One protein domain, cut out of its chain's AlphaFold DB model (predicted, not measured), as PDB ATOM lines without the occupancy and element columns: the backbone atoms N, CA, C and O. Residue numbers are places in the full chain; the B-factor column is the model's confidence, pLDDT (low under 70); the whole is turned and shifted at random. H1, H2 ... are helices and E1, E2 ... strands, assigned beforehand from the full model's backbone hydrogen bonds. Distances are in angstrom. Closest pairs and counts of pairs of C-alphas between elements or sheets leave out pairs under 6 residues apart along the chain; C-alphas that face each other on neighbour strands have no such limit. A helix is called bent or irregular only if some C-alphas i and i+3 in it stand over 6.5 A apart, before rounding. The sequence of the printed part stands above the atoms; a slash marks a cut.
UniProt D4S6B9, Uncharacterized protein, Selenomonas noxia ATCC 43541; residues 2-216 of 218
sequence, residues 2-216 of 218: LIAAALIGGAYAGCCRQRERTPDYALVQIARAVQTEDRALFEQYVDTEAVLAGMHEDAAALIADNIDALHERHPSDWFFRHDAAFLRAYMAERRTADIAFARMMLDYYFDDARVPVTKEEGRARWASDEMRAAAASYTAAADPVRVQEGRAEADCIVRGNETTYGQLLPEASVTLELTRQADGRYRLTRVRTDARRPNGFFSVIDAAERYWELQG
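This is residues 2 to 216 of the 218 residues of an uncharacterized protein of Selenomonas noxia ATCC 43541 (UniProt D4S6B9). A strongly twisted antiparallel sheet makes one wall, and H2, H4, H6 and H7 continue round from it, with the short helix H1 in the middle. H5 and the link of residues 7 to 22 lie toward opposite ends of the longest axis. The printed part has 215 residues, with nine named helices and five named strands in the order H1 H2 H3 H4 H5 H6 H7 E1 E2 E3 H8 E4 E5 H9. The sheet is branched at E3, and the class is mixed, helices and strands. The whole is compact, with a radius of gyration of the C-alphas of 17.6 A and spans of 55 by 41 by 36 A.

The strands are E1, residues 138 to 142; E2, 146 to 148; E3, 151 to 160, 28.8 A long; E4, 171 to 180, 29.0 A; and E5, 186 to 192, 17.2 A. H1 is residues 2 to 6, beginning at C-alpha 2 (305.731, 303.492, 254.075). H2 is residues 23 to 35, 18.6 A; H3, 39 to 45; H4, 48 to 65, 25.3 A; H5, 67 to 73. H6, residues 84 to 110, was assigned as one helix by its hydrogen bonds but is bent, with C-alphas 93 and 96 7.5 A apart; its arms are H6a, 84 to 93, and H6b, 96 to 110, 21.4 A. H7 is residues 119 to 137, 27.1 A; H8, 164 to 168; H9, 201 to 214, 20.1 A, ending at C-alpha 214 (322.171, 311.958, 264.219).

E1 (N 139 to O 159, 2.9 A) and E2 (N 146 to O 153, 2.8 A) lie on one side of E3, and E4 (N 152 to O 178, 2.8 A) on the other side. E5 is the antiparallel neighbour of E4 (N 175 to O 192, 2.8 A). H1 is on the sheet at a height of 5.9 A and touches H2, C-alphas of Ala 6 and Ala 31 closest at 4.5 A. H2 and H3, a helical hairpin, are on the sheet too. H4 is at the sheet's level and touches H6a, Ala 64 to Ala 84, 4.4 A between C-alphas, at a shallow tilt of 22 degrees, opposite ways. H6b touches H7 at a steep tilt of 60 degrees, C-alphas of Met 105 and Ala 124 closest at 4.5 A. H8 touches H7 and H9, and H5 is near H9. Every O i to N i+4 pair is within hydrogen-bond range except in H1, with 0 of 1, where 2 of 2 O i to N i+3 pairs are.

The C-alphas farthest apart, Cys 16 and Ser 76, are 54.9 A apart. The printed part has no cut. The link from H1 to H2 is long, with 16 residues. Residues 2 to 19 have pLDDT under 70.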
ATOM      1  N   LEU A   2     307.153 303.075 254.001       49.53
ATOM      2  CA  LEU A   2     305.731 303.492 254.075       49.53
ATOM      3  C   LEU A   2     305.496 304.960 253.668       49.53
ATOM      4  O   LEU A   2     304.557 305.255 252.939       49.53
ATOM      5  N   ILE A   3     306.420 305.848 254.047       51.44
ATOM      6  CA  ILE A   3     306.420 307.272 253.674       51.44
ATOM      7  C   ILE A   3     306.490 307.475 252.144       51.44
ATOM      8  O   ILE A   3     305.938 308.433 251.625       51.44
ATOM      9  N   ALA A   4     307.085 306.551 251.382       48.75
ATOM     10  CA  ALA A   4     307.200 306.680 249.926       48.75
ATOM     11  C   ALA A   4     305.837 306.632 249.215       48.75
ATOM     12  O   ALA A   4     305.567 307.440 248.331       48.75
ATOM     13  N   ALA A   5     304.951 305.723 249.638       48.12
ATOM     14  CA  ALA A   5     303.579 305.645 249.126       48.12
ATOM     15  C   ALA A   5     302.741 306.879 249.515       48.12
ATOM     16  O   ALA A   5     301.779 307.236 248.843       48.12
ATOM     17  N   ALA A   6     303.148 307.533 250.599       44.38
ATOM     18  CA  ALA A   6     302.488 308.632 251.280       44.38
ATOM     19  C   ALA A   6     302.673 309.997 250.582       44.38
ATOM     20  O   ALA A   6     301.947 310.948 250.854       44.38
ATOM     21  N   LEU A   7     303.641 310.102 249.668       41.78
ATOM     22  CA  LEU A   7     304.139 311.379 249.147       41.78
ATOM     23  C   LEU A   7     303.834 311.626 247.659       41.78
ATOM     24  O   LEU A   7     304.340 312.594 247.088       41.78
ATOM     25  N   ILE A   8     303.012 310.783 247.024       49.97
ATOM     26  CA  ILE A   8     302.665 310.885 245.594       49.97
ATOM     27  C   ILE A   8     301.615 311.988 245.365       49.97
ATOM     28  O   ILE A   8     300.431 311.734 245.159       49.97
ATOM     29  N   GLY A   9     302.040 313.249 245.407       34.22
ATOM     30  CA  GLY A   9     301.189 314.400 245.094       34.22
ATOM     31  C   GLY A   9     301.530 315.022 243.740       34.22
ATOM     32  O   GLY A   9     302.501 315.767 243.651       34.22
ATOM     33  N   GLY A  10     300.717 314.795 242.697       31.22
ATOM     34  CA  GLY A  10     300.852 315.557 241.446       31.22
ATOM     35  C   GLY A  10     299.984 315.134 240.250       31.22
ATOM     36  O   GLY A  10     300.240 314.117 239.620       31.22
ATOM     37  N   ALA A  11     299.042 316.017 239.883       32.19
ATOM     38  CA  ALA A  11     298.489 316.261 238.536       32.19
ATOM     39  C   ALA A  11     297.386 315.368 237.919       32.19
ATOM     40  O   ALA A  11     297.410 315.168 236.712       32.19
ATOM     41  N   TYR A  12     296.327 314.957 238.634       40.19
ATOM     42  CA  TYR A  12     295.087 314.509 237.953       40.19
ATOM     43  C   TYR A  12     293.794 314.914 238.685       40.19
ATOM     44  O   TYR A  12     293.120 314.099 239.308       40.19
ATOM     45  N   ALA A  13     293.396 316.185 238.553       31.95
ATOM     46  CA  ALA A  13     292.061 316.650 238.938       31.95
ATOM     47  C   ALA A  13     291.059 316.433 237.787       31.95
ATOM     48  O   ALA A  13     291.271 316.872 236.660       31.95
ATOM     49  N   GLY A  14     289.961 315.724 238.055       33.75
ATOM     50  CA  GLY A  14     288.810 315.610 237.152       33.75
ATOM     51  C   GLY A  14     287.911 314.439 237.545       33.75
ATOM     52  O   GLY A  14     288.338 313.286 237.482       33.75
ATOM     53  N   CYS A  15     286.692 314.736 237.991       39.12
ATOM     54  CA  CYS A  15     285.734 313.775 238.539       39.12
ATOM     55  C   CYS A  15     285.079 312.907 237.454       39.12
ATOM     56  O   CYS A  15     284.398 313.433 236.580       39.12
ATOM     57  N   CYS A  16     285.213 311.581 237.566       45.44
ATOM     58  CA  CYS A  16     284.385 310.566 236.903       45.44
ATOM     59  C   CYS A  16     284.450 309.269 237.730       45.44
ATOM     60  O   CYS A  16     285.545 308.826 238.060       45.44
ATOM     61  N   ARG A  17     283.311 308.608 237.994       49.41
ATOM     62  CA  ARG A  17     283.212 307.327 238.745       49.41
ATOM     63  C   ARG A  17     284.091 306.193 238.177       49.41
ATOM     64  O   ARG A  17     284.396 305.223 238.857       49.41
ATOM     65  N   GLN A  18     284.499 306.310 236.914       56.34
ATOM     66  CA  GLN A  18     285.371 305.361 236.220       56.34
ATOM     67  C   GLN A  18     286.865 305.571 236.536       56.34
ATOM     68  O   GLN A  18     287.637 304.627 236.401       56.34
ATOM     69  N   ARG A  19     287.263 306.762 237.025       66.19
ATOM     70  CA  ARG A  19     288.618 307.030 237.545       66.19
ATOM     71  C   ARG A  19     288.868 306.369 238.898       66.19
ATOM     72  O   ARG A  19     289.971 305.905 239.118       66.19
ATOM     73  N   GLU A  20     287.852 306.221 239.750       78.19
ATOM     74  CA  GLU A  20     287.992 305.566 241.070       78.19
ATOM     75  C   GLU A  20     288.505 304.116 240.992       78.19
ATOM     76  O   GLU A  20     288.973 303.552 241.979       78.19
ATOM     77  N   ARG A  21     288.417 303.496 239.810       85.94
ATOM     78  CA  ARG A  21     288.817 302.111 239.541       85.94
ATOM     79  C   ARG A  21     290.163 301.996 238.821       85.94
ATOM     80  O   ARG A  21     290.451 300.937 238.267       85.94
ATOM     81  N   THR A  22     290.970 303.058 238.784       89.50
ATOM     82  CA  THR A  22     292.329 303.025 238.221       89.50
ATOM     83  C   THR A  22     293.380 303.009 239.334       89.50
ATOM     84  O   THR A  22     293.137 303.540 240.420       89.50
ATOM     85  N   PRO A  23     294.554 302.404 239.099       89.31
ATOM     86  CA  PRO A  23     295.619 302.396 240.097       89.31
ATOM     87  C   PRO A  23     296.234 303.788 240.310       89.31
ATOM     88  O   PRO A  23     296.544 304.131 241.445       89.31
ATOM     89  N   ASP A  24     296.317 304.630 239.274       88.62
ATOM     90  CA  ASP A  24     296.768 306.023 239.403       88.62
ATOM     91  C   ASP A  24     295.893 306.815 240.381       88.62
ATOM     92  O   ASP A  24     296.389 307.592 241.195       88.62
ATOM     93  N   TYR A  25     294.575 306.590 240.340       89.50
ATOM     94  CA  TYR A  25     293.657 307.234 241.268       89.50
ATOM     95  C   TYR A  25     293.895 306.770 242.705       89.50
ATOM     96  O   TYR A  25     293.901 307.601 243.612       89.50
ATOM     97  N   ALA A  26     294.128 305.470 242.910       91.88
ATOM     98  CA  ALA A  26     294.454 304.934 244.226       91.88
ATOM     99  C   ALA A  26     295.726 305.585 244.792       91.88
ATOM    100  O   ALA A  26     295.694 306.061 245.921       91.88
ATOM    101  N   LEU A  27     296.798 305.710 244.000       90.12
ATOM    102  CA  LEU A  27     298.035 306.380 244.430       90.12
ATOM    103  C   LEU A  27     297.800 307.838 244.859       90.12
ATOM    104  O   LEU A  27     298.295 308.257 245.903       90.12
ATOM    105  N   VAL A  28     296.982 308.589 244.112       87.56
ATOM    106  CA  VAL A  28     296.607 309.967 244.479       87.56
ATOM    107  C   VAL A  28     295.807 310.013 245.785       87.56
ATOM    108  O   VAL A  28     296.028 310.904 246.605       87.56
ATOM    109  N   GLN A  29     294.874 309.077 246.004       90.62
ATOM    110  CA  GLN A  29     294.114 309.034 247.260       90.62
ATOM    111  C   GLN A  29     294.987 308.641 248.454       90.62
ATOM    112  O   GLN A  29     294.801 309.211 249.523       90.62
ATOM    113  N   ILE A  30     295.955 307.737 248.279       90.62
ATOM    114  CA  ILE A  30     296.906 307.363 249.337       90.62
ATOM    115  C   ILE A  30     297.723 308.581 249.767       90.62
ATOM    116  O   ILE A  30     297.806 308.877 250.957       90.62
ATOM    117  N   ALA A  31     298.274 309.325 248.807       86.12
ATOM    118  CA  ALA A  31     299.048 310.520 249.122       86.12
ATOM    119  C   ALA A  31     298.203 311.599 249.801       86.12
ATOM    120  O   ALA A  31     298.630 312.202 250.782       86.12
ATOM    121  N   ARG A  32     296.968 311.804 249.325       87.31
ATOM    122  CA  ARG A  32     296.021 312.710 249.979       87.31
ATOM    123  C   ARG A  32     295.742 312.278 251.415       87.31
ATOM    124  O   ARG A  32     295.819 313.118 252.299       87.31
ATOM    125  N   ALA A  33     295.432 311.001 251.635       90.25
ATOM    126  CA  ALA A  33     295.109 310.468 252.954       90.25
ATOM    127  C   ALA A  33     296.238 310.704 253.956       90.25
ATOM    128  O   ALA A  33     295.987 311.030 255.105       90.25
ATOM    129  N   VAL A  34     297.483 310.590 253.510       87.19
ATOM    130  CA  VAL A  34     298.649 310.856 254.351       87.19
ATOM    131  C   VAL A  34     298.790 312.350 254.617       87.19
ATOM    132  O   VAL A  34     298.905 312.747 255.768       87.19
ATOM    133  N   GLN A  35     298.737 313.187 253.581       85.69
ATOM    134  CA  GLN A  35     298.885 314.641 253.730       85.69
ATOM    135  C   GLN A  35     297.810 315.268 254.621       85.69
ATOM    136  O   GLN A  35     298.069 316.267 255.285       85.69
ATOM    137  N   THR A  36     296.597 314.719 254.597       89.25
ATOM    138  CA  THR A  36     295.478 315.200 255.415       89.25
ATOM    139  C   THR A  36     295.271 314.378 256.681       89.25
ATOM    140  O   THR A  36     294.262 314.589 257.347       89.25
ATOM    141  N   GLU A  37     296.163 313.425 256.970       90.62
ATOM    142  CA  GLU A  37     296.059 312.480 258.089       90.62
ATOM    143  C   GLU A  37     294.657 311.817 258.186       90.62
ATOM    144  O   GLU A  37     294.115 311.582 259.261       90.62
ATOM    145  N   ASP A  38     294.051 311.473 257.041       93.88
ATOM    146  CA  ASP A  38     292.739 310.819 256.948       93.88
ATOM    147  C   ASP A  38     292.878 309.290 256.995       93.88
ATOM    148  O   ASP A  38     293.137 308.627 255.982       93.88
ATOM    149  N   ARG A  39     292.663 308.717 258.187       94.44
ATOM    150  CA  ARG A  39     292.741 307.267 258.414       94.44
ATOM    151  C   ARG A  39     291.783 306.469 257.536       94.44
ATOM    152  O   ARG A  39     292.165 305.431 257.001       94.44
ATOM    153  N   ALA A  40     290.539 306.921 257.410       95.94
ATOM    154  CA  ALA A  40     289.503 306.162 256.718       95.94
ATOM    155  C   ALA A  40     289.794 306.098 255.215       95.94
ATOM    156  O   ALA A  40     289.667 305.039 254.595       95.94
ATOM    157  N   LEU A  41     290.247 307.216 254.637       93.50
ATOM    158  CA  LEU A  41     290.699 307.254 253.251       93.50
ATOM    159  C   LEU A  41     291.957 306.398 253.051       93.50
ATOM    160  O   LEU A  41     292.058 305.691 252.047       93.50
ATOM    161  N   PHE A  42     292.892 306.415 254.006       93.88
ATOM    162  CA  PHE A  42     294.096 305.588 253.945       93.88
ATOM    163  C   PHE A  42     293.744 304.098 253.900       93.88
ATOM    164  O   PHE A  42     294.159 303.393 252.983       93.88
ATOM    165  N   GLU A  43     292.911 303.621 254.826       94.69
ATOM    166  CA  GLU A  43     292.494 302.215 254.891       94.69
ATOM    167  C   GLU A  43     291.699 301.773 253.654       94.69
ATOM    168  O   GLU A  43     291.798 300.620 253.224       94.69
ATOM    169  N   GLN A  44     290.960 302.688 253.022       94.56
ATOM    170  CA  GLN A  44     290.239 302.406 251.782       94.56
ATOM    171  C   GLN A  44     291.179 302.016 250.628       94.56
ATOM    172  O   GLN A  44     290.818 301.154 249.822       94.56
ATOM    173  N   TYR A  45     292.370 302.620 250.548       95.12
ATOM    174  CA  TYR A  45     293.313 302.437 249.436       95.12
ATOM    175  C   TYR A  45     294.612 301.720 249.817       95.12
ATOM    176  O   TYR A  45     295.375 301.352 248.926       95.12
ATOM    177  N   VAL A  46     294.857 301.455 251.097       96.12
ATOM    178  CA  VAL A  46     296.028 300.716 251.580       96.12
ATOM    179  C   VAL A  46     295.575 299.504 252.368       96.12
ATOM    180  O   VAL A  46     294.834 299.622 253.341       96.12
ATOM    181  N   ASP A  47     296.038 298.328 251.958       96.62
ATOM    182  CA  ASP A  47     295.991 297.136 252.792       96.62
ATOM    183  C   ASP A  47     297.173 297.173 253.765       96.62
ATOM    184  O   ASP A  47     298.264 296.678 253.478       96.62
ATOM    185  N   THR A  48     296.976 297.851 254.899       95.12
ATOM    186  CA  THR A  48     298.030 298.093 255.894       95.12
ATOM    187  C   THR A  48     298.658 296.796 256.385       95.12
ATOM    188  O   THR A  48     299.869 296.735 256.573       95.12
ATOM    189  N   GLU A  49     297.861 295.742 256.531       95.31
ATOM    190  CA  GLU A  49     298.333 294.435 256.975       95.31
ATOM    191  C   GLU A  49     299.254 293.783 255.959       95.31
ATOM    192  O   GLU A  49     300.369 293.382 256.300       95.31
ATOM    193  N   ALA A  50     298.812 293.723 254.702       96.44
ATOM    194  CA  ALA A  50     299.619 293.166 253.625       96.44
ATOM    195  C   ALA A  50     300.918 293.960 253.431       96.44
ATOM    196  O   ALA A  50     301.988 293.366 253.293       96.44
ATOM    197  N   VAL A  51     300.845 295.294 253.491       96.69
ATOM    198  CA  VAL A  51     302.017 296.165 253.340       96.69
ATOM    199  C   VAL A  51     303.007 295.969 254.486       96.69
ATOM    200  O   VAL A  51     304.193 295.793 254.216       96.69
ATOM    201  N   LEU A  52     302.559 295.972 255.745       95.81
ATOM    202  CA  LEU A  52     303.447 295.804 256.899       95.81
ATOM    203  C   LEU A  52     304.086 294.415 256.937       95.81
ATOM    204  O   LEU A  52     305.295 294.303 257.140       95.81
ATOM    205  N   ALA A  53     303.296 293.366 256.698       96.00
ATOM    206  CA  ALA A  53     303.804 292.001 256.627       96.00
ATOM    207  C   ALA A  53     304.819 291.839 255.487       96.00
ATOM    208  O   ALA A  53     305.925 291.350 255.717       96.00
ATOM    209  N   GLY A  54     304.475 292.315 254.287       95.88
ATOM    210  CA  GLY A  54     305.340 292.242 253.114       95.88
ATOM    211  C   GLY A  54     306.631 293.040 253.284       95.88
ATOM    212  O   GLY A  54     307.700 292.525 252.981       95.88
ATOM    213  N   MET A  55     306.563 294.257 253.833       94.00
ATOM    214  CA  MET A  55     307.756 295.062 254.118       94.00
ATOM    215  C   MET A  55     308.687 294.382 255.120       94.00
ATOM    216  O   MET A  55     309.900 294.420 254.933       94.00
ATOM    217  N   HIS A  56     308.141 293.769 256.174       94.06
ATOM    218  CA  HIS A  56     308.946 293.049 257.157       94.06
ATOM    219  C   HIS A  56     309.624 291.820 256.531       94.06
ATOM    220  O   HIS A  56     310.808 291.582 256.757       94.06
ATOM    221  N   GLU A  57     308.885 291.043 255.738       95.44
ATOM    222  CA  GLU A  57     309.413 289.873 255.027       95.44
ATOM    223  C   GLU A  57     310.495 290.265 254.011       95.44
ATOM    224  O   GLU A  57     311.575 289.671 254.009       95.44
ATOM    225  N   ASP A  58     310.250 291.307 253.213       95.12
ATOM    226  CA  ASP A  58     311.202 291.824 252.226       95.12
ATOM    227  C   ASP A  58     312.461 292.385 252.891       95.12
ATOM    228  O   ASP A  58     313.570 292.097 252.446       95.12
ATOM    229  N   ALA A  59     312.315 293.149 253.978       92.88
ATOM    230  CA  ALA A  59     313.453 293.680 254.722       92.88
ATOM    231  C   ALA A  59     314.295 292.557 255.340       92.88
ATOM    232  O   ALA A  59     315.515 292.567 255.196       92.88
ATOM    233  N   ALA A  60     313.661 291.566 255.976       93.75
ATOM    234  CA  ALA A  60     314.366 290.429 256.564       93.75
ATOM    235  C   ALA A  60     315.149 289.631 255.509       93.75
ATOM    236  O   ALA A  60     316.297 289.258 255.750       93.75
ATOM    237  N   ALA A  61     314.550 289.400 254.335       96.00
ATOM    238  CA  ALA A  61     315.223 288.733 253.226       96.00
ATOM    239  C   ALA A  61     316.390 289.570 252.685       96.00
ATOM    240  O   ALA A  61     317.505 289.066 252.600       96.00
ATOM    241  N   LEU A  62     316.168 290.855 252.389       96.62
ATOM    242  CA  LEU A  62     317.206 291.741 251.853       96.62
ATOM    243  C   LEU A  62     318.395 291.881 252.806       96.62
ATOM    244  O   LEU A  62     319.534 291.812 252.353       96.62
ATOM    245  N   ILE A  63     318.145 292.036 254.106       95.31
ATOM    246  CA  ILE A  63     319.203 292.122 255.116       95.31
ATOM    247  C   ILE A  63     319.993 290.811 255.169       95.31
ATOM    248  O   ILE A  63     321.215 290.832 255.056       95.31
ATOM    249  N   ALA A  64     319.313 289.668 255.290       96.00
ATOM    250  CA  ALA A  64     319.987 288.378 255.405       96.00
ATOM    251  C   ALA A  64     320.760 287.993 254.133       96.00
ATOM    252  O   ALA A  64     321.850 287.435 254.223       96.00
ATOM    253  N   ASP A  65     320.216 288.291 252.953       97.00
ATOM    254  CA  ASP A  65     320.834 287.946 251.669       97.00
ATOM    255  C   ASP A  65     322.030 288.849 251.325       97.00
ATOM    256  O   ASP A  65     322.846 288.481 250.484       97.00
ATOM    257  N   ASN A  66     322.146 290.018 251.965       96.81
ATOM    258  CA  ASN A  66     323.212 290.994 251.712       96.81
ATOM    259  C   ASN A  66     324.088 291.251 252.948       96.81
ATOM    260  O   ASN A  66     324.775 292.270 253.004       96.81
ATOM    261  N   ILE A  67     324.071 290.351 253.935       95.81
ATOM    262  CA  ILE A  67     324.699 290.593 255.236       95.81
ATOM    263  C   ILE A  67     326.206 290.847 255.153       95.81
ATOM    264  O   ILE A  67     326.694 291.771 255.792       95.81
ATOM    265  N   ASP A  68     326.930 290.120 254.303       95.19
ATOM    266  CA  ASP A  68     328.376 290.316 254.146       95.19
ATOM    267  C   ASP A  68     328.685 291.727 253.623       95.19
ATOM    268  O   ASP A  68     329.555 292.424 254.141       95.19
ATOM    269  N   ALA A  69     327.901 292.201 252.649       96.06
ATOM    270  CA  ALA A  69     328.034 293.555 252.121       96.06
ATOM    271  C   ALA A  69     327.645 294.620 253.159       96.06
ATOM    272  O   ALA A  69     328.238 295.695 253.187       96.06
ATOM    273  N   LEU A  70     326.654 294.347 254.013       95.94
ATOM    274  CA  LEU A  70     326.278 295.250 255.104       95.94
ATOM    275  C   LEU A  70     327.369 295.319 256.176       95.94
ATOM    276  O   LEU A  70     327.698 296.415 256.619       95.94
ATOM    277  N   HIS A  71     327.981 294.185 256.519       94.62
ATOM    278  CA  HIS A  71     329.101 294.116 257.453       94.62
ATOM    279  C   HIS A  71     330.304 294.938 256.973       94.62
ATOM    280  O   HIS A  71     330.908 295.668 257.753       94.62
ATOM    281  N   GLU A  72     330.644 294.850 255.685       95.62
ATOM    282  CA  GLU A  72     331.741 295.630 255.102       95.62
ATOM    283  C   GLU A  72     331.465 297.138 255.113       95.62
ATOM    284  O   GLU A  72     332.380 297.932 255.337       95.62
ATOM    285  N   ARG A  73     330.213 297.543 254.866       94.62
ATOM    286  CA  ARG A  73     329.808 298.958 254.849       94.62
ATOM    287  C   ARG A  73     329.751 299.557 256.248       94.62
ATOM    288  O   ARG A  73     330.198 300.685 256.433       94.62
ATOM    289  N   HIS A  74     329.228 298.793 257.203       93.69
ATOM    290  CA  HIS A  74     328.907 299.234 258.561       93.69
ATOM    291  C   HIS A  74     329.524 298.278 259.600       93.69
ATOM    292  O   HIS A  74     328.807 297.599 260.334       93.69
ATOM    293  N   PRO A  75     330.867 298.184 259.686       92.12
ATOM    294  CA  PRO A  75     331.545 297.186 260.527       92.12
ATOM    295  C   PRO A  75     331.399 297.446 262.037       92.12
ATOM    296  O   PRO A  75     331.613 296.555 262.874       92.12
ATOM    297  N   SER A  76     331.078 298.684 262.418       88.12
ATOM    298  CA  SER A  76     330.817 299.090 263.800       88.12
ATOM    299  C   SER A  76     329.483 298.563 264.314       88.12
ATOM    300  O   SER A  76     329.433 298.160 265.478       88.12
ATOM    301  N   ASP A  77     328.460 298.489 263.461       89.06
ATOM    302  CA  ASP A  77     327.130 298.049 263.861       89.06
ATOM    303  C   ASP A  77     327.157 296.564 264.238       89.06
ATOM    304  O   ASP A  77     327.476 295.679 263.437       89.06
ATOM    305  N   TRP A  78     326.827 296.290 265.499       86.31
ATOM    306  CA  TRP A  78     326.774 294.940 266.037       86.31
ATOM    307  C   TRP A  78     325.745 294.072 265.303       86.31
ATOM    308  O   TRP A  78     325.967 292.869 265.168       86.31
ATOM    309  N   PHE A  79     324.653 294.665 264.809       85.69
ATOM    310  CA  PHE A  79     323.581 293.962 264.118       85.69
ATOM    311  C   PHE A  79     324.102 293.287 262.844       85.69
ATOM    312  O   PHE A  79     323.792 292.120 262.590       85.69
ATOM    313  N   PHE A  80     324.992 293.962 262.108       92.12
ATOM    314  CA  PHE A  80     325.620 293.420 260.901       92.12
ATOM    315  C   PHE A  80     326.840 292.525 261.167       92.12
ATOM    316  O   PHE A  80     327.500 292.087 260.230       92.12
ATOM    317  N   ARG A  81     327.170 292.212 262.428       92.19
ATOM    318  CA  ARG A  81     328.233 291.237 262.769       92.19
ATOM    319  C   ARG A  81     327.741 289.797 262.828       92.19
ATOM    320  O   ARG A  81     328.538 288.885 263.049       92.19
ATOM    321  N   HIS A  82     326.439 289.593 262.685       93.00
ATOM    322  CA  HIS A  82     325.822 288.278 262.713       93.00
ATOM    323  C   HIS A  82     325.682 287.684 261.314       93.00
ATOM    324  O   HIS A  82     325.673 288.403 260.323       93.00
ATOM    325  N   ASP A  83     325.542 286.361 261.235       93.75
ATOM    326  CA  ASP A  83     325.317 285.681 259.963       93.75
ATOM    327  C   ASP A  83     323.847 285.751 259.501       93.75
ATOM    328  O   ASP A  83     322.918 286.106 260.236       93.75
ATOM    329  N   ALA A  84     323.623 285.358 258.247       94.88
ATOM    330  CA  ALA A  84     322.297 285.347 257.641       94.88
ATOM    331  C   ALA A  84     321.305 284.395 258.339       94.88
ATOM    332  O   ALA A  84     320.093 284.595 258.245       94.88
ATOM    333  N   ALA A  85     321.774 283.328 258.997       95.62
ATOM    334  CA  ALA A  85     320.898 282.374 259.676       95.62
ATOM    335  C   ALA A  85     320.361 282.970 260.982       95.62
ATOM    336  O   ALA A  85     319.153 282.916 261.228       95.62
ATOM    337  N   PHE A  86     321.238 283.601 261.763       94.81
ATOM    338  CA  PHE A  86     320.880 284.373 262.943       94.81
ATOM    339  C   PHE A  86     319.878 285.470 262.591       94.81
ATOM    340  O   PHE A  86     318.828 285.547 263.224       94.81
ATOM    341  N   LEU A  87     320.141 286.273 261.554       93.75
ATOM    342  CA  LEU A  87     319.259 287.389 261.195       93.75
ATOM    343  C   LEU A  87     317.867 286.926 260.776       93.75
ATOM    344  O   LEU A  87     316.875 287.514 261.200       93.75
ATOM    345  N   ARG A  88     317.761 285.837 260.005       94.94
ATOM    346  CA  ARG A  88     316.450 285.269 259.657       94.94
ATOM    347  C   ARG A  88     315.685 284.805 260.896       94.94
ATOM    348  O   ARG A  88     314.494 285.087 260.998       94.94
ATOM    349  N   ALA A  89     316.353 284.130 261.833       96.31
ATOM    350  CA  ALA A  89     315.731 283.689 263.079       96.31
ATOM    351  C   ALA A  89     315.298 284.880 263.953       96.31
ATOM    352  O   ALA A  89     314.152 284.930 264.396       96.31
ATOM    353  N   TYR A  90     316.179 285.866 264.122       94.19
ATOM    354  CA  TYR A  90     315.929 287.081 264.894       94.19
ATOM    355  C   TYR A  90     314.744 287.885 264.339       94.19
ATOM    356  O   TYR A  90     313.816 288.219 265.074       94.19
ATOM    357  N   MET A  91     314.721 288.143 263.028       94.25
ATOM    358  CA  MET A  91     313.611 288.854 262.387       94.25
ATOM    359  C   MET A  91     312.302 288.053 262.484       94.25
ATOM    360  O   MET A  91     311.241 288.626 262.722       94.25
ATOM    361  N   ALA A  92     312.349 286.723 262.348       95.94
ATOM    362  CA  ALA A  92     311.162 285.882 262.492       95.94
ATOM    363  C   ALA A  92     310.560 285.948 263.907       95.94
ATOM    364  O   ALA A  92     309.341 286.055 264.039       95.94
ATOM    365  N   GLU A  93     311.397 285.933 264.950       97.19
ATOM    366  CA  GLU A  93     310.962 286.066 266.346       97.19
ATOM    367  C   GLU A  93     310.301 287.426 266.612       97.19
ATOM    368  O   GLU A  93     309.292 287.516 267.315       97.19
ATOM    369  N   ARG A  94     310.826 288.491 265.998       94.81
ATOM    370  CA  ARG A  94     310.330 289.853 266.207       94.81
ATOM    371  C   ARG A  94     309.119 290.241 265.376       94.81
ATOM    372  O   ARG A  94     308.412 291.170 265.765       94.81
ATOM    373  N   ARG A  95     308.839 289.530 264.280       95.62
ATOM    374  CA  ARG A  95     307.811 289.881 263.283       95.62
ATOM    375  C   ARG A  95     306.502 290.381 263.888       95.62
ATOM    376  O   ARG A  95     305.987 291.417 263.480       95.62
ATOM    377  N   THR A  96     305.951 289.651 264.854       96.81
ATOM    378  CA  THR A  96     304.673 290.017 265.484       96.81
ATOM    379  C   THR A  96     304.775 291.335 266.252       96.81
ATOM    380  O   THR A  96     303.893 292.183 266.113       96.81
ATOM    381  N   ALA A  97     305.841 291.518 267.033       95.69
ATOM    382  CA  ALA A  97     306.055 292.724 267.826       95.69
ATOM    383  C   ALA A  97     306.354 293.939 266.936       95.69
ATOM    384  O   ALA A  97     305.761 294.994 267.136       95.69
ATOM    385  N   ASP A  98     307.193 293.782 265.911       93.75
ATOM    386  CA  ASP A  98     307.570 294.880 265.016       93.75
ATOM    387  C   ASP A  98     306.381 295.350 264.159       93.75
ATOM    388  O   ASP A  98     306.157 296.554 264.017       93.75
ATOM    389  N   ILE A  99     305.544 294.429 263.659       95.62
ATOM    390  CA  ILE A  99     304.303 294.789 262.951       95.62
ATOM    391  C   ILE A  99     303.304 295.467 263.902       95.62
ATOM    392  O   ILE A  99     302.668 296.452 263.524       95.62
ATOM    393  N   ALA A 100     303.152 294.971 265.135       95.75
ATOM    394  CA  ALA A 100     302.281 295.601 266.131       95.75
ATOM    395  C   ALA A 100     302.749 297.021 266.485       95.75
ATOM    396  O   ALA A 100     301.932 297.941 266.540       95.75
ATOM    397  N   PHE A 101     304.058 297.218 266.638       94.94
ATOM    398  CA  PHE A 101     304.651 298.529 266.871       94.94
ATOM    399  C   PHE A 101     304.411 299.480 265.689       94.94
ATOM    400  O   PHE A 101     303.961 300.607 265.888       94.94
ATOM    401  N   ALA A 102     304.623 299.019 264.451       94.12
ATOM    402  CA  ALA A 102     304.369 299.819 263.254       94.12
ATOM    403  C   ALA A 102     302.891 300.231 263.119       94.12
ATOM    404  O   ALA A 102     302.600 301.364 262.739       94.12
ATOM    405  N   ARG A 103     301.946 299.349 263.475       94.81
ATOM    406  CA  ARG A 103     300.515 299.696 263.549       94.81
ATOM    407  C   ARG A 103     300.248 300.776 264.595       94.81
ATOM    408  O   ARG A 103     299.564 301.745 264.293       94.81
ATOM    409  N   MET A 104     300.809 300.633 265.796       96.19
ATOM    410  CA  MET A 104     300.635 301.612 266.872       96.19
ATOM    411  C   MET A 104     301.189 302.986 266.479       96.19
ATOM    412  O   MET A 104     300.561 304.005 266.745       96.19
ATOM    413  N   MET A 105     302.336 303.017 265.798       95.19
ATOM    414  CA  MET A 105     302.893 304.240 265.219       95.19
ATOM    415  C   MET A 105     301.916 304.881 264.220       95.19
ATOM    416  O   MET A 105     301.678 306.082 264.297       95.19
ATOM    417  N   LEU A 106     301.303 304.098 263.322       94.75
ATOM    418  CA  LEU A 106     300.293 304.614 262.389       94.75
ATOM    419  C   LEU A 106     299.042 305.135 263.107       94.75
ATOM    420  O   LEU A 106     298.447 306.110 262.658       94.75
ATOM    421  N   ASP A 107     298.639 304.524 264.218       95.25
ATOM    422  CA  ASP A 107     297.507 305.020 265.000       95.25
ATOM    423  C   ASP A 107     297.776 306.425 265.563       95.25
ATOM    424  O   ASP A 107     296.893 307.272 265.492       95.25
ATOM    425  N   TYR A 108     298.991 306.708 266.049       95.94
ATOM    426  CA  TYR A 108     299.385 308.066 266.463       95.94
ATOM    427  C   TYR A 108     299.591 309.027 265.283       95.94
ATOM    428  O   TYR A 108     299.388 310.235 265.425       95.94
ATOM    429  N   TYR A 109     299.975 308.499 264.119       93.56
ATOM    430  CA  TYR A 109     300.155 309.300 262.910       93.56
ATOM    431  C   TYR A 109     298.826 309.845 262.392       93.56
ATOM    432  O   TYR A 109     298.764 310.984 261.952       93.56
ATOM    433  N   PHE A 110     297.759 309.050 262.467       93.62
ATOM    434  CA  PHE A 110     296.434 309.460 262.005       93.62
ATOM    435  C   PHE A 110     295.534 310.052 263.102       93.62
ATOM    436  O   PHE A 110     294.465 310.574 262.797       93.62
ATOM    437  N   ASP A 111     295.937 309.966 264.369       95.00
ATOM    438  CA  ASP A 111     295.237 310.582 265.499       95.00
ATOM    439  C   ASP A 111     296.234 311.356 266.368       95.00
ATOM    440  O   ASP A 111     296.731 310.873 267.389       95.00
ATOM    441  N   ASP A 112     296.543 312.583 265.942       91.56
ATOM    442  CA  ASP A 112     297.501 313.442 266.640       91.56
ATOM    443  C   ASP A 112     297.063 313.797 268.071       91.56
ATOM    444  O   ASP A 112     297.901 313.997 268.948       91.56
ATOM    445  N   ALA A 113     295.752 313.830 268.330       94.06
ATOM    446  CA  ALA A 113     295.200 314.148 269.643       94.06
ATOM    447  C   ALA A 113     295.333 312.987 270.645       94.06
ATOM    448  O   ALA A 113     295.115 313.178 271.848       94.06
ATOM    449  N   ARG A 114     295.681 311.784 270.175       94.62
ATOM    450  CA  ARG A 114     295.835 310.603 271.020       94.62
ATOM    451  C   ARG A 114     297.000 310.770 271.993       94.62
ATOM    452  O   ARG A 114     298.145 310.986 271.602       94.62
ATOM    453  N   VAL A 115     296.711 310.588 273.280       94.62
ATOM    454  CA  VAL A 115     297.700 310.709 274.360       94.62
ATOM    455  C   VAL A 115     298.286 309.332 274.699       94.62
ATOM    456  O   VAL A 115     297.515 308.434 275.046       94.62
ATOM    457  N   PRO A 116     299.621 309.147 274.652       95.50
ATOM    458  CA  PRO A 116     300.252 307.907 275.092       95.50
ATOM    459  C   PRO A 116     300.208 307.775 276.617       95.50
ATOM    460  O   PRO A 116     300.550 308.714 277.338       95.50
ATOM    461  N   VAL A 117     299.826 306.598 277.118       95.44
ATOM    462  CA  VAL A 117     299.733 306.307 278.560       95.44
ATOM    463  C   VAL A 117     300.786 305.308 279.039       95.44
ATOM    464  O   VAL A 117     301.108 305.274 280.227       95.44
ATOM    465  N   THR A 118     301.372 304.519 278.136       96.31
ATOM    466  CA  THR A 118     302.473 303.592 278.444       96.31
ATOM    467  C   THR A 118     303.803 304.024 277.822       96.31
ATOM    468  O   THR A 118     303.862 304.860 276.922       96.31
ATOM    469  N   LYS A 119     304.910 303.416 278.269       95.25
ATOM    470  CA  LYS A 119     306.238 303.631 277.662       95.25
ATOM    471  C   LYS A 119     306.285 303.185 276.198       95.25
ATOM    472  O   LYS A 119     306.955 303.823 275.391       95.25
ATOM    473  N   GLU A 120     305.625 302.079 275.873       94.94
ATOM    474  CA  GLU A 120     305.563 301.556 274.506       94.94
ATOM    475  C   GLU A 120     304.793 302.509 273.594       94.94
ATOM    476  O   GLU A 120     305.288 302.894 272.540       94.94
ATOM    477  N   GLU A 121     303.651 302.998 274.067       96.50
ATOM    478  CA  GLU A 121     302.879 304.028 273.380       96.50
ATOM    479  C   GLU A 121     303.647 305.340 273.236       96.50
ATOM    480  O   GLU A 121     303.592 305.958 272.180       96.50
ATOM    481  N   GLY A 122     304.408 305.753 274.253       96.19
ATOM    482  CA  GLY A 122     305.274 306.929 274.163       96.19
ATOM    483  C   GLY A 122     306.336 306.786 273.069       96.19
ATOM    484  O   GLY A 122     306.597 307.738 272.336       96.19
ATOM    485  N   ARG A 123     306.904 305.584 272.899       95.38
ATOM    486  CA  ARG A 123     307.830 305.279 271.794       95.38
ATOM    487  C   ARG A 123     307.132 305.293 270.440       95.38
ATOM    488  O   ARG A 123     307.695 305.824 269.491       95.38
ATOM    489  N   ALA A 124     305.928 304.732 270.347       95.38
ATOM    490  CA  ALA A 124     305.149 304.745 269.112       95.38
ATOM    491  C   ALA A 124     304.722 306.169 268.722       95.38
ATOM    492  O   ALA A 124     304.788 306.525 267.548       95.38
ATOM    493  N   ARG A 125     304.359 307.003 269.706       96.69
ATOM    494  CA  ARG A 125     304.075 308.427 269.508       96.69
ATOM    495  C   ARG A 125     305.302 309.167 268.988       96.69
ATOM    496  O   ARG A 125     305.202 309.849 267.976       96.69
ATOM    497  N   TRP A 126     306.455 308.987 269.632       94.50
ATOM    498  CA  TRP A 126     307.703 309.577 269.153       94.50
ATOM    499  C   TRP A 126     308.026 309.125 267.720       94.50
ATOM    500  O   TRP A 126     308.250 309.962 266.857       94.50
ATOM    501  N   ALA A 127     307.936 307.824 267.421       91.62
ATOM    502  CA  ALA A 127     308.162 307.304 266.070       91.62
ATOM    503  C   ALA A 127     307.171 307.875 265.031       91.62
ATOM    504  O   ALA A 127     307.527 308.081 263.872       91.62
ATOM    505  N   SER A 128     305.935 308.170 265.439       93.75
ATOM    506  CA  SER A 128     304.957 308.865 264.599       93.75
ATOM    507  C   SER A 128     305.374 310.309 264.304       93.75
ATOM    508  O   SER A 128     305.227 310.775 263.175       93.75
ATOM    509  N   ASP A 129     305.909 311.022 265.292       93.06
ATOM    510  CA  ASP A 129     306.409 312.388 265.104       93.06
ATOM    511  C   ASP A 129     307.634 312.407 264.170       93.06
ATOM    512  O   ASP A 129     307.710 313.240 263.264       93.06
ATOM    513  N   GLU A 130     308.524 311.418 264.288       90.88
ATOM    514  CA  GLU A 130     309.622 311.183 263.337       90.88
ATOM    515  C   GLU A 130     309.101 310.921 261.914       90.88
ATOM    516  O   GLU A 130     309.616 311.464 260.933       90.88
ATOM    517  N   MET A 131     308.027 310.134 261.781       89.38
ATOM    518  CA  MET A 131     307.376 309.885 260.496       89.38
ATOM    519  C   MET A 131     306.787 311.167 259.888       89.38
ATOM    520  O   MET A 131     306.910 311.359 258.676       89.38
ATOM    521  N   ARG A 132     306.197 312.066 260.690       88.88
ATOM    522  CA  ARG A 132     305.737 313.389 260.221       88.88
ATOM    523  C   ARG A 132     306.900 314.267 259.770       88.88
ATOM    524  O   ARG A 132     306.824 314.858 258.692       88.88
ATOM    525  N   ALA A 133     307.983 314.320 260.547       89.25
ATOM    526  CA  ALA A 133     309.180 315.081 260.193       89.25
ATOM    527  C   ALA A 133     309.780 314.598 258.865       89.25
ATOM    528  O   ALA A 133     310.089 315.402 257.979       89.25
ATOM    529  N   ALA A 134     309.862 313.280 258.677       85.31
ATOM    530  CA  ALA A 134     310.261 312.690 257.411       85.31
ATOM    531  C   ALA A 134     309.255 313.021 256.291       85.31
ATOM    532  O   ALA A 134     309.663 313.519 255.248       85.31
ATOM    533  N   ALA A 135     307.946 312.843 256.485       85.38
ATOM    534  CA  ALA A 135     306.946 313.170 255.462       85.38
ATOM    535  C   ALA A 135     307.011 314.642 255.000       85.38
ATOM    536  O   ALA A 135     306.860 314.918 253.814       85.38
ATOM    537  N   ALA A 136     307.317 315.584 255.896       88.31
ATOM    538  CA  ALA A 136     307.528 316.992 255.544       88.31
ATOM    539  C   ALA A 136     308.842 317.254 254.773       88.31
ATOM    540  O   ALA A 136     309.001 318.296 254.134       88.31
ATOM    541  N   SER A 137     309.792 316.320 254.839       89.56
ATOM    542  CA  SER A 137     311.154 316.460 254.309       89.56
ATOM    543  C   SER A 137     311.382 315.744 252.979       89.56
ATOM    544  O   SER A 137     312.436 315.900 252.360       89.56
ATOM    545  N   TYR A 138     310.399 314.970 252.524       87.38
ATOM    546  CA  TYR A 138     310.488 314.140 251.332       87.38
ATOM    547  C   TYR A 138     309.351 314.450 250.356       87.38
ATOM    548  O   TYR A 138     308.243 314.808 250.741       87.38
ATOM    549  N   THR A 139     309.613 314.261 249.068       86.12
ATOM    550  CA  THR A 139     308.595 314.242 248.006       86.12
ATOM    551  C   THR A 139     308.687 312.924 247.257       86.12
ATOM    552  O   THR A 139     309.764 312.333 247.211       86.12
ATOM    553  N   ALA A 140     307.591 312.438 246.674       85.38
ATOM    554  CA  ALA A 140     307.623 311.221 245.875       85.38
ATOM    555  C   ALA A 140     306.956 311.413 244.516       85.38
ATOM    556  O   ALA A 140     305.909 312.047 244.390       85.38
ATOM    557  N   ALA A 141     307.569 310.824 243.498       82.00
ATOM    558  CA  ALA A 141     307.049 310.776 242.144       82.00
ATOM    559  C   ALA A 141     306.977 309.317 241.701       82.00
ATOM    560  O   ALA A 141     307.972 308.596 241.781       82.00
ATOM    561  N   ALA A 142     305.796 308.880 241.275       84.38
ATOM    562  CA  ALA A 142     305.593 307.555 240.708       84.38
ATOM    563  C   ALA A 142     305.663 307.618 239.176       84.38
ATOM    564  O   ALA A 142     305.080 308.512 238.560       84.38
ATOM    565  N   ASP A 143     306.355 306.654 238.580       84.94
ATOM    566  CA  ASP A 143     306.338 306.392 237.147       84.94
ATOM    567  C   ASP A 143     304.957 305.882 236.696       84.94
ATOM    568  O   ASP A 143     304.160 305.419 237.523       84.94
ATOM    569  N   PRO A 144     304.658 305.916 235.379       82.81
ATOM    570  CA  PRO A 144     303.408 305.390 234.847       82.81
ATOM    571  C   PRO A 144     303.135 303.954 235.302       82.81
ATOM    572  O   PRO A 144     303.989 303.068 235.185       82.81
ATOM    573  N   VAL A 145     301.914 303.721 235.784       89.06
ATOM    574  CA  VAL A 145     301.527 302.426 236.337       89.06
ATOM    575  C   VAL A 145     301.452 301.362 235.242       89.06
ATOM    576  O   VAL A 145     300.782 301.523 234.220       89.06
ATOM    577  N   ARG A 146     302.094 300.222 235.487       92.00
ATOM    578  CA  ARG A 146     302.043 299.031 234.635       92.00
ATOM    579  C   ARG A 146     300.987 298.078 235.177       92.00
ATOM    580  O   ARG A 146     301.108 297.614 236.306       92.00
ATOM    581  N   VAL A 147     299.955 297.787 234.388       91.62
ATOM    582  CA  VAL A 147     298.832 296.928 234.801       91.62
ATOM    583  C   VAL A 147     298.900 295.584 234.087       91.62
ATOM    584  O   VAL A 147     298.967 295.536 232.860       91.62
ATOM    585  N   GLN A 148     298.821 294.497 234.850       90.00
ATOM    586  CA  GLN A 148     298.764 293.131 234.342       90.00
ATOM    587  C   GLN A 148     297.817 292.294 235.206       90.00
ATOM    588  O   GLN A 148     298.001 292.191 236.411       90.00
ATOM    589  N   GLU A 149     296.779 291.717 234.592       85.25
ATOM    590  CA  GLU A 149     295.878 290.730 235.222       85.25
ATOM    591  C   GLU A 149     295.322 291.133 236.607       85.25
ATOM    592  O   GLU A 149     295.210 290.324 237.521       85.25
ATOM    593  N   GLY A 150     294.945 292.405 236.779       85.56
ATOM    594  CA  GLY A 150     294.387 292.906 238.045       85.56
ATOM    595  C   GLY A 150     295.431 293.251 239.112       85.56
ATOM    596  O   GLY A 150     295.061 293.718 240.188       85.56
ATOM    597  N   ARG A 151     296.719 293.107 238.800       94.12
ATOM    598  CA  ARG A 151     297.841 293.684 239.539       94.12
ATOM    599  C   ARG A 151     298.343 294.927 238.814       94.12
ATOM    600  O   ARG A 151     298.294 295.018 237.586       94.12
ATOM    601  N   ALA A 152     298.806 295.899 239.577       94.69
ATOM    602  CA  ALA A 152     299.367 297.134 239.074       94.69
ATOM    603  C   ALA A 152     300.675 297.440 239.806       94.69
ATOM    604  O   ALA A 152     300.759 297.263 241.017       94.69
ATOM    605  N   GLU A 153     301.691 297.893 239.079       95.00
ATOM    606  CA  GLU A 153     302.984 298.257 239.650       95.00
ATOM    607  C   GLU A 153     303.423 299.639 239.190       95.00
ATOM    608  O   GLU A 153     303.328 299.962 238.006       95.00
ATOM    609  N   ALA A 154     303.958 300.425 240.116       91.56
ATOM    610  CA  ALA A 154     304.587 301.704 239.823       91.56
ATOM    611  C   ALA A 154     305.944 301.767 240.517       91.56
ATOM    612  O   ALA A 154     306.040 301.509 241.718       91.56
ATOM    613  N   ASP A 155     306.993 302.109 239.776       91.75
ATOM    614  CA  ASP A 155     308.239 302.523 240.412       91.75
ATOM    615  C   ASP A 155     308.070 303.944 240.930       91.75
ATOM    616  O   ASP A 155     307.376 304.761 240.333       91.75
ATOM    617  N   CYS A 156     308.651 304.223 242.084       90.50
ATOM    618  CA  CYS A 156     308.501 305.485 242.767       90.50
ATOM    619  C   CYS A 156     309.862 305.950 243.263       90.50
ATOM    620  O   CYS A 156     310.586 305.206 243.930       90.50
ATOM    621  N   ILE A 157     310.193 307.188 242.916       90.94
ATOM    622  CA  ILE A 157     311.380 307.872 243.399       90.94
ATOM    623  C   ILE A 157     310.962 308.829 244.504       90.94
ATOM    624  O   ILE A 157     310.139 309.720 244.289       90.94
ATOM    625  N   VAL A 158     311.553 308.647 245.677       90.38
ATOM    626  CA  VAL A 158     311.450 309.553 246.816       90.38
ATOM    627  C   VAL A 158     312.677 310.449 246.819       90.38
ATOM    628  O   VAL A 158     313.791 309.954 246.674       90.38
ATOM    629  N   ARG A 159     312.487 311.756 246.977       92.12
ATOM    630  CA  ARG A 159     313.558 312.757 246.988       92.12
ATOM    631  C   ARG A 159     313.499 313.567 248.265       92.12
ATOM    632  O   ARG A 159     312.449 314.132 248.581       92.12
ATOM    633  N   GLY A 160     314.616 313.607 248.979       92.00
ATOM    634  CA  GLY A 160     314.789 314.465 250.140       92.00
ATOM    635  C   GLY A 160     315.001 315.918 249.738       92.00
ATOM    636  O   GLY A 160     315.545 316.207 248.672       92.00
ATOM    637  N   ASN A 161     314.545 316.837 250.582       91.31
ATOM    638  CA  ASN A 161     314.848 318.259 250.459       91.31
ATOM    639  C   ASN A 161     316.118 318.634 251.254       91.31
ATOM    640  O   ASN A 161     316.830 317.777 251.773       91.31
ATOM    641  N   GLU A 162     316.411 319.931 251.356       92.25
ATOM    642  CA  GLU A 162     317.627 320.441 252.006       92.25
ATOM    643  C   GLU A 162     317.594 320.386 253.544       92.25
ATOM    644  O   GLU A 162     318.566 320.781 254.186       92.25
ATOM    645  N   THR A 163     316.508 319.905 254.159       91.50
ATOM    646  CA  THR A 163     316.440 319.736 255.619       91.50
ATOM    647  C   THR A 163     317.375 318.625 256.096       91.50
ATOM    648  O   THR A 163     317.745 317.737 255.331       91.50
ATOM    649  N   THR A 164     317.701 318.614 257.392       89.44
ATOM    650  CA  THR A 164     318.486 317.532 258.005       89.44
ATOM    651  C   THR A 164     317.883 316.158 257.711       89.44
ATOM    652  O   THR A 164     318.607 315.264 257.285       89.44
ATOM    653  N   TYR A 165     316.560 316.004 257.843       86.88
ATOM    654  CA  TYR A 165     315.886 314.748 257.510       86.88
ATOM    655  C   TYR A 165     315.980 314.426 256.026       86.88
ATOM    656  O   TYR A 165     316.266 313.282 255.703       86.88
ATOM    657  N   GLY A 166     315.767 315.393 255.129       88.75
ATOM    658  CA  GLY A 166     315.837 315.178 253.679       88.75
ATOM    659  C   GLY A 166     317.231 314.763 253.195       88.75
ATOM    660  O   GLY A 166     317.362 313.939 252.293       88.75
ATOM    661  N   GLN A 167     318.284 315.247 253.852       93.31
ATOM    662  CA  GLN A 167     319.668 314.882 253.539       93.31
ATOM    663  C   GLN A 167     320.059 313.474 254.027       93.31
ATOM    664  O   GLN A 167     321.021 312.898 253.506       93.31
ATOM    665  N   LEU A 168     319.312 312.879 254.971       92.31
ATOM    666  CA  LEU A 168     319.541 311.492 255.398       92.31
ATOM    667  C   LEU A 168     319.315 310.505 254.254       92.31
ATOM    668  O   LEU A 168     320.043 309.532 254.150       92.31
ATOM    669  N   LEU A 169     318.371 310.738 253.347       91.69
ATOM    670  CA  LEU A 169     318.134 309.864 252.195       91.69
ATOM    671  C   LEU A 169     317.881 310.713 250.948       91.69
ATOM    672  O   LEU A 169     316.739 310.832 250.518       91.69
ATOM    673  N   PRO A 170     318.924 311.297 250.329       91.31
ATOM    674  CA  PRO A 170     318.742 312.263 249.242       91.31
ATOM    675  C   PRO A 170     317.840 311.742 248.116       91.31
ATOM    676  O   PRO A 170     317.022 312.481 247.564       91.31
ATOM    677  N   GLU A 171     317.943 310.445 247.823       93.25
ATOM    678  CA  GLU A 171     317.036 309.749 246.926       93.25
ATOM    679  C   GLU A 171     316.806 308.301 247.380       93.25
ATOM    680  O   GLU A 171     317.733 307.636 247.844       93.25
ATOM    681  N   ALA A 172     315.587 307.795 247.192       92.25
ATOM    682  CA  ALA A 172     315.264 306.379 247.307       92.25
ATOM    683  C   ALA A 172     314.375 305.906 246.156       92.25
ATOM    684  O   ALA A 172     313.520 306.643 245.673       92.25
ATOM    685  N   SER A 173     314.536 304.648 245.756       92.44
ATOM    686  CA  SER A 173     313.711 303.979 244.759       92.44
ATOM    687  C   SER A 173     312.972 302.806 245.387       92.44
ATOM    688  O   SER A 173     313.574 301.892 245.963       92.44
ATOM    689  N   VAL A 174     311.653 302.823 245.241       94.00
ATOM    690  CA  VAL A 174     310.766 301.741 245.667       94.00
ATOM    691  C   VAL A 174     309.837 301.345 244.525       94.00
ATOM    692  O   VAL A 174     309.609 302.115 243.597       94.00
ATOM    693  N   THR A 175     309.270 300.152 244.601       94.62
ATOM    694  CA  THR A 175     308.155 299.723 243.763       94.62
ATOM    695  C   THR A 175     306.918 299.576 244.631       94.62
ATOM    696  O   THR A 175     306.945 298.916 245.673       94.62
ATOM    697  N   LEU A 176     305.833 300.184 244.176       94.94
ATOM    698  CA  LEU A 176     304.505 300.089 244.754       94.94
ATOM    699  C   LEU A 176     303.717 299.044 243.977       94.94
ATOM    700  O   LEU A 176     303.632 299.116 242.753       94.94
ATOM    701  N   GLU A 177     303.133 298.090 244.686       96.12
ATOM    702  CA  GLU A 177     302.272 297.065 244.112       96.12
ATOM    703  C   GLU A 177     300.848 297.260 244.613       96.12
ATOM    704  O   GLU A 177     300.596 297.287 245.821       96.12
ATOM    705  N   LEU A 178     299.916 297.376 243.673       96.25
ATOM    706  CA  LEU A 178     298.500 297.485 243.949       96.25
ATOM    707  C   LEU A 178     297.754 296.278 243.393       96.25
ATOM    708  O   LEU A 178     297.985 295.842 242.266       96.25
ATOM    709  N   THR A 179     296.786 295.798 244.162       96.38
ATOM    710  CA  THR A 179     295.914 294.692 243.772       96.38
ATOM    711  C   THR A 179     294.487 295.188 243.615       96.38
ATOM    712  O   THR A 179     293.959 295.912 244.470       96.38
ATOM    713  N   ARG A 180     293.841 294.792 242.518       95.12
ATOM    714  CA  ARG A 180     292.435 295.090 242.269       95.12
ATOM    715  C   ARG A 180     291.542 294.292 243.219       95.12
ATOM    716  O   ARG A 180     291.637 293.075 243.313       95.12
ATOM    717  N   GLN A 181     290.649 294.996 243.893       94.19
ATOM    718  CA  GLN A 181     289.669 294.467 244.832       94.19
ATOM    719  C   GLN A 181     288.397 294.011 244.103       94.19
ATOM    720  O   GLN A 181     288.168 294.352 242.938       94.19
ATOM    721  N   ALA A 182     287.523 293.282 244.804       91.00
ATOM    722  CA  ALA A 182     286.266 292.770 244.244       91.00
ATOM    723  C   ALA A 182     285.319 293.882 243.742       91.00
ATOM    724  O   ALA A 182     284.593 293.694 242.769       91.00
ATOM    725  N   ASP A 183     285.359 295.063 244.366       88.62
ATOM    726  CA  ASP A 183     284.592 296.249 243.957       88.62
ATOM    727  C   ASP A 183     285.199 297.002 242.749       88.62
ATOM    728  O   ASP A 183     284.627 297.974 242.236       88.62
ATOM    729  N   GLY A 184     286.352 296.531 242.269       89.25
ATOM    730  CA  GLY A 184     287.086 297.060 241.132       89.25
ATOM    731  C   GLY A 184     288.085 298.171 241.452       89.25
ATOM    732  O   GLY A 184     288.767 298.585 240.512       89.25
ATOM    733  N   ARG A 185     288.186 298.645 242.701       91.88
ATOM    734  CA  ARG A 185     289.220 299.600 243.149       91.88
ATOM    735  C   ARG A 185     290.571 298.911 243.293       91.88
ATOM    736  O   ARG A 185     290.632 297.696 243.432       91.88
ATOM    737  N   TYR A 186     291.653 299.677 243.281       94.38
ATOM    738  CA  TYR A 186     292.991 299.170 243.588       94.38
ATOM    739  C   TYR A 186     293.363 299.541 245.021       94.38
ATOM    740  O   TYR A 186     293.103 300.666 245.443       94.38
ATOM    741  N   ARG A 187     293.979 298.608 245.751       96.25
ATOM    742  CA  ARG A 187     294.613 298.880 247.048       96.25
ATOM    743  C   ARG A 187     296.096 298.583 246.966       96.25
ATOM    744  O   ARG A 187     296.470 297.588 246.352       96.25
ATOM    745  N   LEU A 188     296.918 299.419 247.587       96.44
ATOM    746  CA  LEU A 188     298.333 299.147 247.802       96.44
ATOM    747  C   LEU A 188     298.471 297.939 248.730       96.44
ATOM    748  O   LEU A 188     297.936 297.951 249.836       96.44
ATOM    749  N   THR A 189     299.183 296.917 248.272       96.69
ATOM    750  CA  THR A 189     299.371 295.654 248.997       96.69
ATOM    751  C   THR A 189     300.832 295.358 249.297       96.69
ATOM    752  O   THR A 189     301.112 294.555 250.180       96.69
ATOM    753  N   ARG A 190     301.779 295.995 248.595       95.69
ATOM    754  CA  ARG A 190     303.214 295.827 248.859       95.69
ATOM    755  C   ARG A 190     303.996 297.083 248.495       95.69
ATOM    756  O   ARG A 190     303.697 297.745 247.502       95.69
ATOM    757  N   VAL A 191     305.024 297.373 249.282       94.56
ATOM    758  CA  VAL A 191     306.061 298.362 248.971       94.56
ATOM    759  C   VAL A 191     307.393 297.649 249.089       94.56
ATOM    760  O   VAL A 191     307.712 297.138 250.159       94.56
ATOM    761  N   ARG A 192     308.157 297.598 248.000       93.06
ATOM    762  CA  ARG A 192     309.430 296.873 247.944       93.06
ATOM    763  C   ARG A 192     310.553 297.756 247.431       93.06
ATOM    764  O   ARG A 192     310.322 298.704 246.692       93.06
ATOM    765  N   THR A 193     311.774 297.407 247.787       94.25
ATOM    766  CA  THR A 193     312.994 297.903 247.146       94.25
ATOM    767  C   THR A 193     313.882 296.701 246.830       94.25
ATOM    768  O   THR A 193     313.488 295.562 247.081       94.25
ATOM    769  N   ASP A 194     315.053 296.922 246.246       93.50
ATOM    770  CA  ASP A 194     315.993 295.850 245.943       93.50
ATOM    771  C   ASP A 194     317.448 296.314 246.068       93.50
ATOM    772  O   ASP A 194     317.739 297.511 246.086       93.50
ATOM    773  N   ALA A 195     318.364 295.353 246.174       93.81
ATOM    774  CA  ALA A 195     319.799 295.601 246.311       93.81
ATOM    775  C   ALA A 195     320.501 295.980 244.994       93.81
ATOM    776  O   ALA A 195     321.677 296.334 245.008       93.81
ATOM    777  N   ARG A 196     319.813 295.894 243.846       92.56
ATOM    778  CA  ARG A 196     320.396 296.163 242.521       92.56
ATOM    779  C   ARG A 196     320.245 297.626 242.117       92.56
ATOM    780  O   ARG A 196     321.070 298.135 241.361       92.56
ATOM    781  N   ARG A 197     319.186 298.298 242.576       88.62
ATOM    782  CA  ARG A 197     318.950 299.721 242.312       88.62
ATOM    783  C   ARG A 197     319.977 300.578 243.061       88.62
ATOM    784  O   ARG A 197     320.123 300.396 244.268       88.62
ATOM    785  N   PRO A 198     320.611 301.568 242.400       85.75
ATOM    786  CA  PRO A 198     321.573 302.466 243.046       85.75
ATOM    787  C   PRO A 198     321.026 303.170 244.291       85.75
ATOM    788  O   PRO A 198     321.733 303.270 245.282       85.75
ATOM    789  N   ASN A 199     319.757 303.588 244.244       91.44
ATOM    790  CA  ASN A 199     319.055 304.255 245.346       91.44
ATOM    791  C   ASN A 199     318.063 303.308 246.046       91.44
ATOM    792  O   ASN A 199     317.000 303.725 246.494       91.44
ATOM    793  N   GLY A 200     318.341 302.004 246.027       92.44
ATOM    794  CA  GLY A 200     317.467 300.968 246.564       92.44
ATOM    795  C   GLY A 200     317.766 300.630 248.022       92.44
ATOM    796  O   GLY A 200     317.914 301.502 248.876       92.44
ATOM    797  N   PHE A 201     317.872 299.332 248.300       95.00
ATOM    798  CA  PHE A 201     318.051 298.773 249.638       95.00
ATOM    799  C   PHE A 201     319.220 299.396 250.417       95.00
ATOM    800  O   PHE A 201     319.016 299.877 251.528       95.00
ATOM    801  N   PHE A 202     320.423 299.430 249.834       95.00
ATOM    802  CA  PHE A 202     321.608 299.916 250.546       95.00
ATOM    803  C   PHE A 202     321.492 301.388 250.945       95.00
ATOM    804  O   PHE A 202     321.819 301.725 252.075       95.00
ATOM    805  N   SER A 203     320.947 302.251 250.084       94.12
ATOM    806  CA  SER A 203     320.746 303.667 250.420       94.12
ATOM    807  C   SER A 203     319.787 303.854 251.592       94.12
ATOM    808  O   SER A 203     319.998 304.740 252.417       94.12
ATOM    809  N   VAL A 204     318.750 303.013 251.684       92.81
ATOM    810  CA  VAL A 204     317.808 303.032 252.810       92.81
ATOM    811  C   VAL A 204     318.498 302.609 254.108       92.81
ATOM    812  O   VAL A 204     318.271 303.256 255.127       92.81
ATOM    813  N   ILE A 205     319.351 301.579 254.082       93.69
ATOM    814  CA  ILE A 205     320.123 301.167 255.265       93.69
ATOM    815  C   ILE A 205     321.130 302.249 255.662       93.69
ATOM    816  O   ILE A 205     321.132 302.676 256.808       93.69
ATOM    817  N   ASP A 206     321.900 302.788 254.718       93.56
ATOM    818  CA  ASP A 206     322.862 303.856 255.010       93.56
ATOM    819  C   ASP A 206     322.180 305.110 255.584       93.56
ATOM    820  O   ASP A 206     322.789 305.879 256.325       93.56
ATOM    821  N   ALA A 207     320.935 305.387 255.189       92.75
ATOM    822  CA  ALA A 207     320.146 306.467 255.771       92.75
ATOM    823  C   ALA A 207     319.702 306.167 257.207       92.75
ATOM    824  O   ALA A 207     319.652 307.089 258.017       92.75
ATOM    825  N   ALA A 208     319.388 304.906 257.520       90.56
ATOM    826  CA  ALA A 208     319.072 304.477 258.878       90.56
ATOM    827  C   ALA A 208     320.300 304.588 259.796       90.56
ATOM    828  O   ALA A 208     320.183 305.164 260.871       90.56
ATOM    829  N   GLU A 209     321.481 304.162 259.339       91.69
ATOM    830  CA  GLU A 209     322.731 304.307 260.104       91.69
ATOM    831  C   GLU A 209     323.058 305.778 260.392       91.69
ATOM    832  O   GLU A 209     323.229 306.173 261.543       91.69
ATOM    833  N   ARG A 210     323.000 306.642 259.369       92.44
ATOM    834  CA  ARG A 210     323.179 308.096 259.550       92.44
ATOM    835  C   ARG A 210     322.133 308.719 260.473       92.44
ATOM    836  O   ARG A 210     322.401 309.722 261.129       92.44
ATOM    837  N   TYR A 211     320.922 308.165 260.497       89.38
ATOM    838  CA  TYR A 211     319.887 308.609 261.420       89.38
ATOM    839  C   TYR A 211     320.243 308.251 262.866       89.38
ATOM    840  O   TYR A 211     320.075 309.096 263.740       89.38
ATOM    841  N   TRP A 212     320.772 307.053 263.131       85.88
ATOM    842  CA  TRP A 212     321.212 306.669 264.476       85.88
ATOM    843  C   TRP A 212     322.339 307.567 264.989       85.88
ATOM    844  O   TRP A 212     322.226 308.103 266.094       85.88
ATOM    845  N   GLU A 213     323.331 307.849 264.145       87.00
ATOM    846  CA  GLU A 213     324.398 308.809 264.450       87.00
ATOM    847  C   GLU A 213     323.826 310.203 264.770       87.00
ATOM    848  O   GLU A 213     324.208 310.836 265.756       87.00
ATOM    849  N   LEU A 214     322.848 310.676 263.983       87.00
ATOM    850  CA  LEU A 214     322.171 311.958 264.219       87.00
ATOM    851  C   LEU A 214     321.441 311.993 265.571       87.00
ATOM    852  O   LEU A 214     321.404 313.039 266.221       87.00
ATOM    853  N   GLN A 215     320.869 310.868 266.002       83.81
ATOM    854  CA  GLN A 215     320.226 310.738 267.312       83.81
ATOM    855  C   GLN A 215     321.243 310.606 268.464       83.81
ATOM    856  O   GLN A 215     320.837 310.548 269.628       83.81
ATOM    857  N   GLY A 216     322.547 310.568 268.168       80.62
ATOM    858  CA  GLY A 216     323.627 310.432 269.146       80.62
ATOM    859  C   GLY A 216     323.851 308.997 269.623       80.62
ATOM    860  O   GLY A 216     324.277 308.798 270.761       80.62
TER     861      GLY A 216